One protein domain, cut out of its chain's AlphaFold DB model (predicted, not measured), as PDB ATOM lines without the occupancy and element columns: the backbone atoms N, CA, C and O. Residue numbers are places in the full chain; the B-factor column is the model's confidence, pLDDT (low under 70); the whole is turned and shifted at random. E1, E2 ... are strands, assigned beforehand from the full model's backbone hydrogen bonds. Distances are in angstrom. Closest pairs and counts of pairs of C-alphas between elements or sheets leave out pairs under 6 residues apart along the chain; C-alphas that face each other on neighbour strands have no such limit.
ATOM      1  N   THR A 183     241.545 178.213 212.588       95.12
ATOM      2  CA  THR A 183     240.540 179.024 211.887       95.12
ATOM      3  C   THR A 183     239.128 178.533 212.199       95.12
ATOM      4  O   THR A 183     238.579 178.846 213.250       95.12
ATOM      5  N   ASP A 184     238.530 177.766 211.300       95.94
ATOM      6  CA  ASP A 184     237.188 177.187 211.365       95.94
ATOM      7  C   ASP A 184     237.229 175.655 211.491       95.94
ATOM      8  O   ASP A 184     236.199 175.023 211.726       95.94
ATOM      9  N   THR A 185     238.414 175.057 211.342       95.81
ATOM     10  CA  THR A 185     238.616 173.616 211.197       95.81
ATOM     11  C   THR A 185     239.654 173.108 212.198       95.81
ATOM     12  O   THR A 185     240.664 173.764 212.447       95.81
ATOM     13  N   ILE A 186     239.413 171.918 212.753       95.81
ATOM     14  CA  ILE A 186     240.374 171.119 213.522       95.81
ATOM     15  C   ILE A 186     240.650 169.805 212.785       95.81
ATOM     16  O   ILE A 186     239.732 169.136 212.297       95.81
ATOM     17  N   VAL A 187     241.925 169.434 212.705       94.88
ATOM     18  CA  VAL A 187     242.410 168.235 212.003       94.88
ATOM     19  C   VAL A 187     243.011 167.214 212.972       94.88
ATOM     20  O   VAL A 187     243.306 167.527 214.127       94.88
ATOM     21  N   ILE A 188     243.196 165.972 212.513       92.81
ATOM     22  CA  ILE A 188     243.823 164.912 213.323       92.81
ATOM     23  C   ILE A 188     245.230 165.343 213.763       92.81
ATOM     24  O   ILE A 188     246.035 165.777 212.944       92.81
ATOM     25  N   GLY A 189     245.524 165.186 215.057       88.88
ATOM     26  CA  GLY A 189     246.812 165.552 215.663       88.88
ATOM     27  C   GLY A 189     246.893 166.993 216.173       88.88
ATOM     28  O   GLY A 189     247.866 167.348 216.831       88.88
ATOM     29  N   GLN A 190     245.871 167.817 215.921       94.31
ATOM     30  CA  GLN A 190     245.758 169.151 216.499       94.31
ATOM     31  C   GLN A 190     245.043 169.106 217.855       94.31
ATOM     32  O   GLN A 190     244.024 168.432 218.015       94.31
ATOM     33  N   HIS A 191     245.559 169.865 218.823       93.50
ATOM     34  CA  HIS A 191     244.955 170.032 220.145       93.50
ATOM     35  C   HIS A 191     244.399 171.449 220.291       93.50
ATOM     36  O   HIS A 191     245.114 172.423 220.062       93.50
ATOM     37  N   LEU A 192     243.136 171.558 220.703       95.00
ATOM     38  CA  LEU A 192     242.449 172.823 220.950       95.00
ATOM     39  C   LEU A 192     242.267 173.025 222.466       95.00
ATOM     40  O   LEU A 192     241.318 172.478 223.034       95.00
ATOM     41  N   PRO A 193     243.185 173.727 223.156       94.50
ATOM     42  CA  PRO A 193     243.150 173.867 224.608       94.50
ATOM     43  C   PRO A 193     242.001 174.753 225.094       94.50
ATOM     44  O   PRO A 193     241.469 175.583 224.355       94.50
ATOM     45  N   VAL A 194     241.628 174.614 226.366       94.12
ATOM     46  CA  VAL A 194     240.600 175.461 226.987       94.12
ATOM     47  C   VAL A 194     240.931 176.944 226.827       94.12
ATOM     48  O   VAL A 194     242.068 177.373 227.018       94.12
ATOM     49  N   GLY A 195     239.911 177.735 226.490       89.62
ATOM     50  CA  GLY A 195     240.033 179.170 226.225       89.62
ATOM     51  C   GLY A 195     240.380 179.514 224.776       89.62
ATOM     52  O   GLY A 195     240.282 180.680 224.398       89.62
ATOM     53  N   THR A 196     240.729 178.525 223.947       90.81
ATOM     54  CA  THR A 196     240.810 178.703 222.490       90.81
ATOM     55  C   THR A 196     239.468 178.411 221.822       90.81
ATOM     56  O   THR A 196     238.567 177.811 222.422       90.81
ATOM     57  N   TYR A 197     239.311 178.889 220.587       94.81
ATOM     58  CA  TYR A 197     238.062 178.775 219.850       94.81
ATOM     59  C   TYR A 197     238.281 178.628 218.345       94.81
ATOM     60  O   TYR A 197     239.273 179.114 217.807       94.81
ATOM     61  N   LEU A 198     237.330 177.979 217.674       96.44
ATOM     62  CA  LEU A 198     237.177 178.039 216.220       96.44
ATOM     63  C   LEU A 198     236.199 179.161 215.882       96.44
ATOM     64  O   LEU A 198     235.217 179.352 216.597       96.44
ATOM     65  N   SER A 199     236.437 179.877 214.791       96.38
ATOM     66  CA  SER A 199     235.536 180.908 214.272       96.38
ATOM     67  C   SER A 199     235.096 180.524 212.872       96.38
ATOM     68  O   SER A 199     235.953 180.281 212.017       96.38
ATOM     69  N   SER A 200     233.785 180.508 212.623       96.25
ATOM     70  CA  SER A 200     233.233 180.185 211.305       96.25
ATOM     71  C   SER A 200     233.767 181.139 210.236       96.25
ATOM     72  O   SER A 200     234.241 182.234 210.542       96.25
ATOM     73  N   ALA A 201     233.708 180.740 208.970       94.25
ATOM     74  CA  ALA A 201     233.810 181.680 207.856       94.25
ATOM     75  C   ALA A 201     232.495 182.469 207.701       94.25
ATOM     76  O   ALA A 201     231.454 182.025 208.198       94.25
ATOM     77  N   ARG A 202     232.513 183.617 207.011       91.50
ATOM     78  CA  ARG A 202     231.273 184.331 206.641       91.50
ATOM     79  C   ARG A 202     230.481 183.574 205.579       91.50
ATOM     80  O   ARG A 202     229.256 183.598 205.591       91.50
ATOM     81  N   SER A 203     231.172 182.923 204.647       88.81
ATOM     82  CA  SER A 203     230.577 182.044 203.636       88.81
ATOM     83  C   SER A 203     231.630 181.085 203.080       88.81
ATOM     84  O   SER A 203     232.813 181.219 203.381       88.81
ATOM     85  N   ASP A 204     231.232 180.156 202.209       84.56
ATOM     86  CA  ASP A 204     232.182 179.260 201.528       84.56
ATOM     87  C   ASP A 204     233.153 179.996 200.593       84.56
ATOM     88  O   ASP A 204     234.206 179.466 200.235       84.56
ATOM     89  N   TYR A 205     232.817 181.227 200.207       83.62
ATOM     90  CA  TYR A 205     233.649 182.055 199.345       83.62
ATOM     91  C   TYR A 205     234.421 183.117 200.132       83.62
ATOM     92  O   TYR A 205     235.460 183.572 199.675       83.62
ATOM     93  N   ASP A 206     233.943 183.527 201.305       89.06
ATOM     94  CA  ASP A 206     234.576 184.552 202.139       89.06
ATOM     95  C   ASP A 206     235.080 183.944 203.451       89.06
ATOM     96  O   ASP A 206     234.305 183.686 204.376       89.06
ATOM     97  N   LEU A 207     236.400 183.736 203.515       91.00
ATOM     98  CA  LEU A 207     237.086 183.118 204.651       91.00
ATOM     99  C   LEU A 207     237.182 184.024 205.882       91.00
ATOM    100  O   LEU A 207     237.621 183.543 206.930       91.00
ATOM    101  N   SER A 208     236.801 185.301 205.791       92.69
ATOM    102  CA  SER A 208     236.821 186.207 206.941       92.69
ATOM    103  C   SER A 208     236.025 185.651 208.121       92.69
ATOM    104  O   SER A 208     235.158 184.782 207.977       92.69
ATOM    105  N   SER A 209     236.391 186.084 209.322       94.19
ATOM    106  CA  SER A 209     235.776 185.620 210.557       94.19
ATOM    107  C   SER A 209     234.284 185.955 210.561       94.19
ATOM    108  O   SER A 209     233.880 187.115 210.455       94.19
ATOM    109  N   GLY A 210     233.473 184.905 210.645       92.50
ATOM    110  CA  GLY A 210     232.032 184.976 210.811       92.50
ATOM    111  C   GLY A 210     231.620 185.080 212.277       92.50
ATOM    112  O   GLY A 210     232.449 185.177 213.187       92.50
ATOM    113  N   ASP A 211     230.308 185.041 212.485       91.81
ATOM    114  CA  ASP A 211     229.687 185.400 213.763       91.81
ATOM    115  C   ASP A 211     229.609 184.223 214.753       91.81
ATOM    116  O   ASP A 211     229.406 184.427 215.953       91.81
ATOM    117  N   TYR A 212     229.796 182.991 214.268       95.62
ATOM    118  CA  TYR A 212     229.710 181.774 215.074       95.62
ATOM    119  C   TYR A 212     231.077 181.335 215.584       95.62
ATOM    120  O   TYR A 212     232.080 181.361 214.860       95.62
ATOM    121  N   ARG A 213     231.112 180.867 216.836       96.56
ATOM    122  CA  ARG A 213     232.329 180.379 217.489       96.56
ATOM    123  C   ARG A 213     232.098 179.064 218.210       96.56
ATOM    124  O   ARG A 213     231.104 178.910 218.906       96.56
ATOM    125  N   LEU A 214     233.058 178.149 218.111       97.31
ATOM    126  CA  LEU A 214     233.133 176.956 218.952       97.31
ATOM    127  C   LEU A 214     234.211 177.182 220.004       97.31
ATOM    128  O   LEU A 214     235.383 177.284 219.659       97.31
ATOM    129  N   THR A 215     233.829 177.239 221.273       95.94
ATOM    130  CA  THR A 215     234.740 177.487 222.395       95.94
ATOM    131  C   THR A 215     234.903 176.226 223.237       95.94
ATOM    132  O   THR A 215     233.930 175.528 223.524       95.94
ATOM    133  N   VAL A 216     236.137 175.928 223.649       95.19
ATOM    134  CA  VAL A 216     236.407 174.825 224.583       95.19
ATOM    135  C   VAL A 216     236.447 175.392 225.997       95.19
ATOM    136  O   VAL A 216     237.321 176.192 226.340       95.19
ATOM    137  N   SER A 217     235.481 174.987 226.816       94.50
ATOM    138  CA  SER A 217     235.353 175.353 228.225       94.50
ATOM    139  C   SER A 217     235.974 174.283 229.128       94.50
ATOM    140  O   SER A 217     236.291 173.179 228.694       94.50
ATOM    141  N   THR A 218     236.112 174.574 230.422       93.12
ATOM    142  CA  THR A 218     236.640 173.629 231.423       93.12
ATOM    143  C   THR A 218     235.743 172.416 231.672       93.12
ATOM    144  O   THR A 218     236.141 171.512 232.402       93.12
ATOM    145  N   SER A 219     234.522 172.408 231.139       91.25
ATOM    146  CA  SER A 219     233.557 171.316 231.308       91.25
ATOM    147  C   SER A 219     233.035 170.739 229.997       91.25
ATOM    148  O   SER A 219     232.556 169.611 230.011       91.25
ATOM    149  N   ASP A 220     233.071 171.497 228.897       94.44
ATOM    150  CA  ASP A 220     232.373 171.134 227.660       94.44
ATOM    151  C   ASP A 220     232.886 171.924 226.440       94.44
ATOM    152  O   ASP A 220     233.640 172.886 226.595       94.44
ATOM    153  N   ALA A 221     232.448 171.547 225.239       95.31
ATOM    154  CA  ALA A 221     232.584 172.319 224.008       95.31
ATOM    155  C   ALA A 221     231.255 173.021 223.682       95.31
ATOM    156  O   ALA A 221     230.206 172.381 223.607       95.31
ATOM    157  N   LEU A 222     231.306 174.342 223.503       95.94
ATOM    158  CA  LEU A 222     230.135 175.215 223.407       95.94
ATOM    159  C   LEU A 222     230.128 175.949 222.069       95.94
ATOM    160  O   LEU A 222     231.131 176.575 221.713       95.94
ATOM    161  N   LEU A 223     228.995 175.950 221.370       96.94
ATOM    162  CA  LEU A 223     228.778 176.850 220.242       96.94
ATOM    163  C   LEU A 223     228.133 178.154 220.710       96.94
ATOM    164  O   LEU A 223     227.166 178.145 221.476       96.94
ATOM    165  N   GLN A 224     228.687 179.268 220.244       95.12
ATOM    166  CA  GLN A 224     228.320 180.615 220.653       95.12
ATOM    167  C   GLN A 224     228.103 181.535 219.451       95.12
ATOM    168  O   GLN A 224     228.839 181.475 218.465       95.12
ATOM    169  N   TRP A 225     227.125 182.426 219.574       94.50
ATOM    170  CA  TRP A 225     226.805 183.493 218.629       94.50
ATOM    171  C   TRP A 225     226.631 184.794 219.416       94.50
ATOM    172  O   TRP A 225     225.817 184.849 220.332       94.50
ATOM    173  N   TYR A 226     227.468 185.805 219.152       89.31
ATOM    174  CA  TYR A 226     227.541 187.048 219.951       89.31
ATOM    175  C   TYR A 226     227.502 186.824 221.481       89.31
ATOM    176  O   TYR A 226     226.778 187.494 222.213       89.31
ATOM    177  N   GLN A 227     228.315 185.875 221.969       86.69
ATOM    178  CA  GLN A 227     228.424 185.452 223.383       86.69
ATOM    179  C   GLN A 227     227.225 184.666 223.943       86.69
ATOM    180  O   GLN A 227     227.295 184.181 225.073       86.69
ATOM    181  N   GLN A 228     226.173 184.463 223.152       90.44
ATOM    182  CA  GLN A 228     225.041 183.618 223.509       90.44
ATOM    183  C   GLN A 228     225.311 182.176 223.084       90.44
ATOM    184  O   GLN A 228     225.594 181.895 221.920       90.44
ATOM    185  N   THR A 229     225.247 181.255 224.038       94.31
ATOM    186  CA  THR A 229     225.401 179.819 223.792       94.31
ATOM    187  C   THR A 229     224.115 179.277 223.185       94.31
ATOM    188  O   THR A 229     223.038 179.583 223.689       94.31
ATOM    189  N   TYR A 230     224.233 178.483 222.123       94.69
ATOM    190  CA  TYR A 230     223.088 177.859 221.447       94.69
ATOM    191  C   TYR A 230     223.223 176.341 221.290       94.69
ATOM    192  O   TYR A 230     222.294 175.686 220.828       94.69
ATOM    193  N   TRP A 231     224.373 175.767 221.664       95.94
ATOM    194  CA  TRP A 231     224.567 174.319 221.672       95.94
ATOM    195  C   TRP A 231     225.741 173.894 222.557       95.94
ATOM    196  O   TRP A 231     226.737 174.614 222.692       95.94
ATOM    197  N   LYS A 232     225.616 172.698 223.138       94.69
ATOM    198  CA  LYS A 232     226.587 172.055 224.031       94.69
ATOM    199  C   LYS A 232     226.828 170.623 223.581       94.69
ATOM    200  O   LYS A 232     225.863 169.869 223.448       94.69
ATOM    201  N   LEU A 233     228.089 170.223 223.426       94.50
ATOM    202  CA  LEU A 233     228.415 168.845 223.051       94.50
ATOM    203  C   LEU A 233     227.896 167.850 224.094       94.50
ATOM    204  O   LEU A 233     227.391 166.798 223.716       94.50
ATOM    205  N   SER A 234     227.943 168.178 225.389       93.12
ATOM    206  CA  SER A 234     227.457 167.282 226.446       93.12
ATOM    207  C   SER A 234     225.944 167.036 226.424       93.12
ATOM    208  O   SER A 234     225.478 166.119 227.094       93.12
ATOM    209  N   MET A 235     225.171 167.889 225.741       91.50
ATOM    210  CA  MET A 235     223.711 167.772 225.620       91.50
ATOM    211  C   MET A 235     223.292 167.031 224.343       91.50
ATOM    212  O   MET A 235     222.107 166.754 224.162       91.50
ATOM    213  N   ASP A 236     224.238 166.699 223.462       91.12
ATOM    214  CA  ASP A 236     223.958 165.969 222.233       91.12
ATOM    215  C   ASP A 236     223.770 164.470 222.498       91.12
ATOM    216  O   ASP A 236     224.539 163.841 223.225       91.12
ATOM    217  N   THR A 237     222.770 163.869 221.855       87.62
ATOM    218  CA  THR A 237     222.449 162.441 222.013       87.62
ATOM    219  C   THR A 237     223.556 161.499 221.535       87.62
ATOM    220  O   THR A 237     223.615 160.350 221.976       87.62
ATOM    221  N   LYS A 238     224.441 161.955 220.639       89.50
ATOM    222  CA  LYS A 238     225.562 161.160 220.112       89.50
ATOM    223  C   LYS A 238     226.821 161.260 220.981       89.50
ATOM    224  O   LYS A 238     227.762 160.494 220.762       89.50
ATOM    225  N   ALA A 239     226.861 162.179 221.945       92.44
ATOM    226  CA  ALA A 239     228.001 162.386 222.828       92.44
ATOM    227  C   ALA A 239     227.838 161.640 224.161       92.44
ATOM    228  O   ALA A 239     226.757 161.560 224.737       92.44
ATOM    229  N   TYR A 240     228.945 161.116 224.686       91.94
ATOM    230  CA  TYR A 240     228.988 160.397 225.960       91.94
ATOM    231  C   TYR A 240     229.883 161.124 226.959       91.94
ATOM    232  O   TYR A 240     231.057 161.383 226.681       91.94
ATOM    233  N   ILE A 241     229.345 161.409 228.146       92.69
ATOM    234  CA  ILE A 241     230.105 161.960 229.272       92.69
ATOM    235  C   ILE A 241     230.700 160.795 230.066       92.69
ATOM    236  O   ILE A 241     229.992 160.052 230.747       92.69
ATOM    237  N   ASN A 242     232.016 160.638 229.990       88.19
ATOM    238  CA  ASN A 242     232.743 159.556 230.648       88.19
ATOM    239  C   ASN A 242     233.196 159.935 232.062       88.19
ATOM    240  O   ASN A 242     233.346 159.068 232.926       88.19
ATOM    241  N   SER A 243     233.460 161.219 232.313       87.19
ATOM    242  CA  SER A 243     233.904 161.688 233.622       87.19
ATOM    243  C   SER A 243     233.559 163.154 233.871       87.19
ATOM    244  O   SER A 243     233.323 163.910 232.941       87.19
ATOM    245  N   ASN A 244     233.590 163.563 235.143       88.62
ATOM    246  CA  ASN A 244     233.349 164.950 235.565       88.62
ATOM    247  C   ASN A 244     234.665 165.691 235.878       88.62
ATOM    248  O   ASN A 244     234.693 166.587 236.727       88.62
ATOM    249  N   TYR A 245     235.787 165.252 235.295       90.31
ATOM    250  CA  TYR A 245     237.056 165.971 235.425       90.31
ATOM    251  C   TYR A 245     237.024 167.268 234.615       90.31
ATOM    252  O   TYR A 245     236.197 167.442 233.726       90.31
ATOM    253  N   ILE A 246     237.943 168.180 234.938       91.00
ATOM    254  CA  ILE A 246     238.126 169.386 234.135       91.00
ATOM    255  C   ILE A 246     238.675 169.005 232.760       91.00
ATOM    256  O   ILE A 246     239.599 168.195 232.661       91.00
ATOM    257  N   VAL A 247     238.098 169.591 231.723       94.06
ATOM    258  CA  VAL A 247     238.615 169.541 230.358       94.06
ATOM    259  C   VAL A 247     239.858 170.424 230.287       94.06
ATOM    260  O   VAL A 247     239.903 171.492 230.897       94.06
ATOM    261  N   GLU A 248     240.867 169.969 229.553       94.44
ATOM    262  CA  GLU A 248     242.107 170.697 229.267       94.44
ATOM    263  C   GLU A 248     242.218 171.052 227.783       94.44
ATOM    264  O   GLU A 248     242.644 172.159 227.455       94.44
ATOM    265  N   TYR A 249     241.800 170.151 226.890       94.88
ATOM    266  CA  TYR A 249     241.752 170.394 225.451       94.88
ATOM    267  C   TYR A 249     240.769 169.455 224.744       94.88
ATOM    268  O   TYR A 249     240.402 168.391 225.252       94.88
ATOM    269  N   MET A 250     240.365 169.855 223.544       96.06
ATOM    270  CA  MET A 250     239.617 169.046 222.588       96.06
ATOM    271  C   MET A 250     240.553 168.569 221.476       96.06
ATOM    272  O   MET A 250     241.409 169.323 221.011       96.06
ATOM    273  N   ALA A 251     240.387 167.329 221.029       95.44
ATOM    274  CA  ALA A 251     241.136 166.774 219.911       95.44
ATOM    275  C   ALA A 251     240.286 165.799 219.097       95.44
ATOM    276  O   ALA A 251     239.333 165.191 219.593       95.44
ATOM    277  N   ILE A 252     240.669 165.626 217.836       94.50
ATOM    278  CA  ILE A 252     240.066 164.657 216.929       94.50
ATOM    279  C   ILE A 252     241.077 163.573 216.572       94.50
ATOM    280  O   ILE A 252     242.258 163.837 216.348       94.50
ATOM    281  N   ASN A 253     240.606 162.332 216.533       91.44
ATOM    282  CA  ASN A 253     241.418 161.167 216.212       91.44
ATOM    283  C   ASN A 253     240.701 160.293 215.170       91.44
ATOM    284  O   ASN A 253     239.563 160.555 214.761       91.44
ATOM    285  N   ARG A 254     241.351 159.201 214.765       90.56
ATOM    286  CA  ARG A 254     240.849 158.204 213.814       90.56
ATOM    287  C   ARG A 254     239.498 157.614 214.210       90.56
ATOM    288  O   ARG A 254     238.736 157.240 213.330       90.56
ATOM    289  N   THR A 255     239.163 157.567 215.496       91.12
ATOM    290  CA  THR A 255     237.953 156.914 216.030       91.12
ATOM    291  C   THR A 255     236.895 157.874 216.572       91.12
ATOM    292  O   THR A 255     235.876 157.415 217.076       91.12
ATOM    293  N   GLY A 256     237.113 159.190 216.528       93.38
ATOM    294  CA  GLY A 256     236.135 160.126 217.074       93.38
ATOM    295  C   GLY A 256     236.682 161.494 217.447       93.38
ATOM    296  O   GLY A 256     237.828 161.828 217.139       93.38
ATOM    297  N   LEU A 257     235.839 162.257 218.141       95.50
ATOM    298  CA  LEU A 257     236.163 163.535 218.772       95.50
ATOM    299  C   LEU A 257     236.125 163.369 220.293       95.50
ATOM    300  O   LEU A 257     235.231 162.714 220.830       95.50
ATOM    301  N   TYR A 258     237.099 163.953 220.983       95.38
ATOM    302  CA  TYR A 258     237.319 163.730 222.407       95.38
ATOM    303  C   TYR A 258     237.675 165.032 223.119       95.38
ATOM    304  O   TYR A 258     238.440 165.849 222.603       95.38
ATOM    305  N   LEU A 259     237.154 165.192 224.332       95.88
ATOM    306  CA  LEU A 259     237.604 166.193 225.291       95.88
ATOM    307  C   LEU A 259     238.407 165.470 226.365       95.88
ATOM    308  O   LEU A 259     237.889 164.581 227.047       95.88
ATOM    309  N   PHE A 260     239.671 165.845 226.504       94.69
ATOM    310  CA  PHE A 260     240.602 165.229 227.440       94.69
ATOM    311  C   PHE A 260     240.802 166.104 228.673       94.69
ATOM    312  O   PHE A 260     240.712 167.330 228.611       94.69
ATOM    313  N   GLY A 261     241.109 165.460 229.793       91.38
ATOM    314  CA  GLY A 261     241.494 166.099 231.042       91.38
ATOM    315  C   GLY A 261     242.567 165.298 231.774       91.38
ATOM    316  O   GLY A 261     242.803 164.123 231.478       91.38
ATOM    317  N   ARG A 262     243.193 165.927 232.775       83.50
ATOM    318  CA  ARG A 262     244.248 165.339 233.609       83.50
ATOM    319  C   ARG A 262     245.457 164.875 232.782       83.50
ATOM    320  O   ARG A 262     245.876 163.724 232.907       83.50
ATOM    321  N   ASN A 263     246.016 165.769 231.971       80.00
ATOM    322  CA  ASN A 263     247.145 165.523 231.074       80.00
ATOM    323  C   ASN A 263     246.919 164.290 230.183       80.00
ATOM    324  O   ASN A 263     247.695 163.338 230.229       80.00
ATOM    325  N   GLU A 264     245.828 164.283 229.413       80.75
ATOM    326  CA  GLU A 264     245.481 163.232 228.432       80.75
ATOM    327  C   GLU A 264     245.101 161.856 229.021       80.75
ATOM    328  O   GLU A 264     244.670 160.961 228.296       80.75
ATOM    329  N   LEU A 265     245.206 161.660 230.340       79.88
ATOM    330  CA  LEU A 265     244.944 160.364 230.979       79.88
ATOM    331  C   LEU A 265     243.455 160.021 231.082       79.88
ATOM    332  O   LEU A 265     243.106 158.860 231.301       79.88
ATOM    333  N   VAL A 266     242.576 161.022 231.011       87.62
ATOM    334  CA  VAL A 266     241.138 160.844 231.198       87.62
ATOM    335  C   VAL A 266     240.376 161.478 230.046       87.62
ATOM    336  O   VAL A 266     240.517 162.665 229.763       87.62
ATOM    337  N   VAL A 267     239.503 160.689 229.429       91.56
ATOM    338  CA  VAL A 267     238.489 161.183 228.496       91.56
ATOM    339  C   VAL A 267     237.306 161.708 229.312       91.56
ATOM    340  O   VAL A 267     236.727 160.978 230.119       91.56
ATOM    341  N   VAL A 268     236.967 162.984 229.140       93.25
ATOM    342  CA  VAL A 268     235.849 163.658 229.817       93.25
ATOM    343  C   VAL A 268     234.568 163.464 229.021       93.25
ATOM    344  O   VAL A 268     233.615 162.886 229.540       93.25
ATOM    345  N   ILE A 269     234.580 163.862 227.748       95.12
ATOM    346  CA  ILE A 269     233.471 163.691 226.802       95.12
ATOM    347  C   ILE A 269     234.018 163.030 225.540       95.12
ATOM    348  O   ILE A 269     235.129 163.341 225.108       95.12
ATOM    349  N   GLN A 270     233.253 162.116 224.950       94.50
ATOM    350  CA  GLN A 270     233.614 161.466 223.695       94.50
ATOM    351  C   GLN A 270     232.439 161.356 222.731       94.50
ATOM    352  O   GLN A 270     231.315 161.051 223.120       94.50
ATOM    353  N   LEU A 271     232.753 161.512 221.453       95.06
ATOM    354  CA  LEU A 271     231.900 161.217 220.316       95.06
ATOM    355  C   LEU A 271     232.582 160.102 219.517       95.06
ATOM    356  O   LEU A 271     233.610 160.332 218.878       95.06
ATOM    357  N   ILE A 272     232.038 158.886 219.590       93.19
ATOM    358  CA  ILE A 272     232.610 157.704 218.931       93.19
ATOM    359  C   ILE A 272     232.137 157.663 217.477       93.19
ATOM    360  O   ILE A 272     230.939 157.672 217.213       93.19
ATOM    361  N   LEU A 273     233.082 157.575 216.542       93.81
ATOM    362  CA  LEU A 273     232.844 157.544 215.100       93.81
ATOM    363  C   LEU A 273     233.570 156.340 214.459       93.81
ATOM    364  O   LEU A 273     234.546 155.834 215.023       93.81
ATOM    365  N   PRO A 274     233.138 155.866 213.276       91.00
ATOM    366  CA  PRO A 274     233.842 154.823 212.524       91.00
ATOM    367  C   PRO A 274     235.334 155.142 212.314       91.00
ATOM    368  O   PRO A 274     235.694 156.308 212.228       91.00
ATOM    369  N   PRO A 275     236.249 154.168 212.211       89.88
ATOM    370  CA  PRO A 275     237.659 154.469 211.969       89.88
ATOM    371  C   PRO A 275     237.873 155.150 210.602       89.88
ATOM    372  O   PRO A 275     237.350 154.686 209.588       89.88
ATOM    373  N   ALA A 276     238.663 156.227 210.565       88.94
ATOM    374  CA  ALA A 276     239.017 156.956 209.343       88.94
ATOM    375  C   ALA A 276     240.479 157.434 209.356       88.94
ATOM    376  O   ALA A 276     240.993 157.824 210.404       88.94
ATOM    377  N   ASP A 277     241.134 157.429 208.188       85.12
ATOM    378  CA  ASP A 277     242.519 157.903 208.036       85.12
ATOM    379  C   ASP A 277     242.621 159.430 207.977       85.12
ATOM    380  O   ASP A 277     243.543 160.002 208.552       85.12
ATOM    381  N   PHE A 278     241.656 160.087 207.327       90.50
ATOM    382  CA  PHE A 278     241.543 161.541 207.305       90.50
ATOM    383  C   PHE A 278     240.148 161.977 207.745       90.50
ATOM    384  O   PHE A 278     239.127 161.566 207.182       90.50
ATOM    385  N   ARG A 279     240.127 162.823 208.772       93.81
ATOM    386  CA  ARG A 279     238.928 163.400 209.363       93.81
ATOM    387  C   ARG A 279     239.211 164.842 209.742       93.81
ATOM    388  O   ARG A 279     240.298 165.158 210.224       93.81
ATOM    389  N   ILE A 280     238.201 165.676 209.566       95.31
ATOM    390  CA  ILE A 280     238.192 167.045 210.062       95.31
ATOM    391  C   ILE A 280     236.919 167.269 210.868       95.31
ATOM    392  O   ILE A 280     235.891 166.637 210.606       95.31
ATOM    393  N   ALA A 281     236.979 168.186 211.824       96.31
ATOM    394  CA  ALA A 281     235.775 168.811 212.342       96.31
ATOM    395  C   ALA A 281     235.795 170.297 212.002       96.31
ATOM    396  O   ALA A 281     236.820 170.957 212.159       96.31
ATOM    397  N   LYS A 282     234.681 170.802 211.484       95.88
ATOM    398  CA  LYS A 282     234.583 172.140 210.904       95.88
ATOM    399  C   LYS A 282     233.337 172.846 211.411       95.88
ATOM    400  O   LYS A 282     232.244 172.277 211.379       95.88
ATOM    401  N   LEU A 283     233.506 174.095 211.829       96.75
ATOM    402  CA  LEU A 283     232.413 175.023 212.083       96.75
ATOM    403  C   LEU A 283     232.033 175.722 210.772       96.75
ATOM    404  O   LEU A 283     232.775 176.561 210.259       96.75
ATOM    405  N   GLY A 284     230.888 175.341 210.210       92.88
ATOM    406  CA  GLY A 284     230.380 175.896 208.959       92.88
ATOM    407  C   GLY A 284     229.907 177.344 209.098       92.88
ATOM    408  O   GLY A 284     229.594 177.812 210.193       92.88
ATOM    409  N   ALA A 285     229.798 178.048 207.968       92.19
ATOM    410  CA  ALA A 285     229.233 179.400 207.920       92.19
ATOM    411  C   ALA A 285     227.749 179.448 208.346       92.19
ATOM    412  O   ALA A 285     227.267 180.492 208.775       92.19
ATOM    413  N   SER A 286     227.046 178.311 208.286       90.44
ATOM    414  CA  SER A 286     225.682 178.149 208.802       90.44
ATOM    415  C   SER A 286     225.592 178.160 210.331       90.44
ATOM    416  O   SER A 286     224.491 178.204 210.860       90.44
ATOM    417  N   GLY A 287     226.714 178.085 211.054       92.44
ATOM    418  CA  GLY A 287     226.719 177.932 212.511       92.44
ATOM    419  C   GLY A 287     226.566 176.485 212.986       92.44
ATOM    420  O   GLY A 287     226.501 176.241 214.188       92.44
ATOM    421  N   GLN A 288     226.560 175.508 212.078       94.12
ATOM    422  CA  GLN A 288     226.618 174.093 212.444       94.12
ATOM    423  C   GLN A 288     228.062 173.609 212.560       94.12
ATOM    424  O   GLN A 288     228.922 173.904 211.726       94.12
ATOM    425  N   PHE A 289     228.316 172.814 213.589       96.31
ATOM    426  CA  PHE A 289     229.552 172.078 213.768       96.31
ATOM    427  C   PHE A 289     229.403 170.674 213.190       96.31
ATOM    428  O   PHE A 289     228.538 169.900 213.597       96.31
ATOM    429  N   SER A 290     230.260 170.343 212.231       95.56
ATOM    430  CA  SER A 290     230.238 169.058 211.537       95.56
ATOM    431  C   SER A 290     231.531 168.293 211.774       95.56
ATOM    432  O   SER A 290     232.612 168.882 211.831       95.56
ATOM    433  N   VAL A 291     231.430 166.968 211.881       96.50
ATOM    434  CA  VAL A 291     232.587 166.070 211.813       96.50
ATOM    435  C   VAL A 291     232.441 165.209 210.574       96.50
ATOM    436  O   VAL A 291     231.449 164.492 210.422       96.50
ATOM    437  N   SER A 292     233.441 165.267 209.700       95.06
ATOM    438  CA  SER A 292     233.394 164.640 208.385       95.06
ATOM    439  C   SER A 292     234.675 163.869 208.116       95.06
ATOM    440  O   SER A 292     235.781 164.354 208.373       95.06
ATOM    441  N   ARG A 293     234.534 162.667 207.555       94.81
ATOM    442  CA  ARG A 293     235.661 161.885 207.039       94.81
ATOM    443  C   ARG A 293     235.729 161.983 205.527       94.81
ATOM    444  O   ARG A 293     234.702 162.020 204.847       94.81
ATOM    445  N   TYR A 294     236.945 161.965 205.003       92.62
ATOM    446  CA  TYR A 294     237.173 161.885 203.568       92.62
ATOM    447  C   TYR A 294     237.484 160.442 203.184       92.62
ATOM    448  O   TYR A 294     238.398 159.824 203.733       92.62
ATOM    449  N   PHE A 295     236.711 159.883 202.259       87.69
ATOM    450  CA  PHE A 295     236.868 158.498 201.827       87.69
ATOM    451  C   PHE A 295     236.391 158.318 200.391       87.69
ATOM    452  O   PHE A 295     235.330 158.811 200.018       87.69
ATOM    453  N   SER A 296     237.164 157.584 199.584       85.81
ATOM    454  CA  SER A 296     236.829 157.290 198.179       85.81
ATOM    455  C   SER A 296     236.423 158.533 197.378       85.81
ATOM    456  O   SER A 296     235.380 158.553 196.729       85.81
ATOM    457  N   ALA A 297     237.254 159.575 197.455       87.62
ATOM    458  CA  ALA A 297     237.068 160.865 196.789       87.62
ATOM    459  C   ALA A 297     235.819 161.674 197.198       87.62
ATOM    460  O   ALA A 297     235.517 162.681 196.566       87.62
ATOM    461  N   ASN A 298     235.117 161.274 198.263       90.19
ATOM    462  CA  ASN A 298     233.906 161.936 198.733       90.19
ATOM    463  C   ASN A 298     233.994 162.282 200.222       90.19
ATOM    464  O   ASN A 298     234.639 161.589 201.015       90.19
ATOM    465  N   TRP A 299     233.302 163.353 200.598       92.50
ATOM    466  CA  TRP A 299     233.076 163.706 201.991       92.50
ATOM    467  C   TRP A 299     231.871 162.946 202.532       92.50
ATOM    468  O   TRP A 299     230.804 162.938 201.922       92.50
ATOM    469  N   VAL A 300     232.048 162.316 203.689       93.44
ATOM    470  CA  VAL A 300     230.967 161.685 204.442       93.44
ATOM    471  C   VAL A 300     230.858 162.405 205.775       93.44
ATOM    472  O   VAL A 300     231.775 162.339 206.594       93.44
ATOM    473  N   GLN A 301     229.739 163.094 205.975       93.38
ATOM    474  CA  GLN A 301     229.405 163.730 207.242       93.38
ATOM    475  C   GLN A 301     228.967 162.657 208.243       93.38
ATOM    476  O   GLN A 301     228.017 161.918 207.996       93.38
ATOM    477  N   GLU A 302     229.684 162.544 209.358       93.19
ATOM    478  CA  GLU A 302     229.435 161.537 210.398       93.19
ATOM    479  C   GLU A 302     228.687 162.135 211.595       93.19
ATOM    480  O   GLU A 302     227.922 161.446 212.271       93.19
ATOM    481  N   PHE A 303     228.887 163.430 211.838       94.50
ATOM    482  CA  PHE A 303     228.232 164.186 212.895       94.50
ATOM    483  C   PHE A 303     227.873 165.595 212.415       94.50
ATOM    484  O   PHE A 303     228.615 166.192 211.635       94.50
ATOM    485  N   LEU A 304     226.754 166.110 212.921       93.56
ATOM    486  CA  LEU A 304     226.271 167.472 212.729       93.56
ATOM    487  C   LEU A 304     225.588 167.913 214.026       93.56
ATOM    488  O   LEU A 304     224.776 167.157 214.557       93.56
ATOM    489  N   GLY A 305     225.933 169.095 214.526       91.06
ATOM    490  CA  GLY A 305     225.324 169.695 215.709       91.06
ATOM    491  C   GLY A 305     225.249 171.223 215.577       91.06
ATOM    492  O   GLY A 305     226.239 171.825 215.154       91.06
ATOM    493  N   PRO A 306     224.124 171.874 215.934       91.62
ATOM    494  CA  PRO A 306     222.830 171.275 216.283       91.62
ATOM    495  C   PRO A 306     222.185 170.542 215.093       91.62
ATOM    496  O   PRO A 306     222.360 170.961 213.950       91.62
ATOM    497  N   ASP A 307     221.439 169.468 215.373       84.81
ATOM    498  CA  ASP A 307     220.654 168.714 214.370       84.81
ATOM    499  C   ASP A 307     219.343 169.432 213.999       84.81
ATOM    500  O   ASP A 307     218.851 169.314 212.882       84.81
ATOM    501  N   ASP A 308     218.791 170.212 214.934       86.31
ATOM    502  CA  ASP A 308     217.636 171.076 214.686       86.31
ATOM    503  C   ASP A 308     218.095 172.446 214.172       86.31
ATOM    504  O   ASP A 308     218.662 173.250 214.920       86.31
TER     505      ASP A 308
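This is residues 183 to 308 of the 885 residues of the protein "Bulb-type lectin domain-containing protein" of Carpinus fangiana (UniProt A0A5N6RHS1). Three four-stranded antiparallel sheets stand round a shared core like the three sides of a triangular prism. The chain gives E1 to the first side and E2 to the second, makes the whole third side with E3 to E6, then completes the second with E7 to E9 and the first with E10 to E12. The printed part has 126 residues with no named helix and twelve named strands, E1 to E12 in order, and its class is all strand. The orders are E1 E10 E11 E12, E2 E7 E8 E9 and E3 E4 E5 E6. The whole is compact, with a radius of gyration of the C-alphas of 13.8 A, and spans 40 by 38 by 26 A.

E1, residues 185 to 187, is an edge strand antiparallel to E10, residues 279 to 283, with N 186 and O 281 2.8 A apart. E2, residues 191 to 193, is an edge strand antiparallel to E7, residues 249 to 253, with N 192 and O 250 2.8 A apart. E3, E4, E5 and E6, residues 197 to 201, 209 to 216, 221 to 225 and 228 to 232, form a meander, each strand the antiparallel neighbour of the one before and a hairpin with it. Its pairs within hydrogen-bond range include N 198 and O 214, N 213 and O 224, and N 223 and O 231, each 2.9 A. E4 bends by 76 degrees at residue 212. E7, E8, residues 256 to 261, and E9, residues 266 to 272, form a second meander, with N 251 and O 258 2.9 A apart and N 259 and O 269 2.9 A apart. E10, E11, residues 289 to 295, and E12, residues 298 to 305, form a third, with N 282 and O 290 2.8 A apart and N 291 and O 303 2.9 A apart. The sheets form a stack of sheets, face to face in turn: the sheet of E1 faces that of E2 at 10.1 A and that of E3 at 9.9 A, centre to centre of the facing parts. The closest C-alphas of E7 and E10, Ile 252 and Ile 280, are 7.5 A apart; those of E3 and E10, Ser 200 and Leu 283, 5.3 A; those of E2 and E4, Pro 193 and Val 216, 6.8 A.

E1 begins at C-alpha 185, (238.616, 173.616, 211.197). From first to last C-alpha E4 measures 17.7 A, E8 16.1 A, E9 15.3 A, E11 19.5 A and E12 20.5 A. E12 ends at C-alpha 305, (225.324, 169.695, 215.709).

The C-alphas of Tyr 205 and Asn 244, the two farthest apart, are 40.1 A apart. The printed part has no cut. The link E6 to E7, 16 residues, is long; within it residues 240 to 241 pair antiparallel with 269 to 270 of E9. No printed residue has a pLDDT under 70.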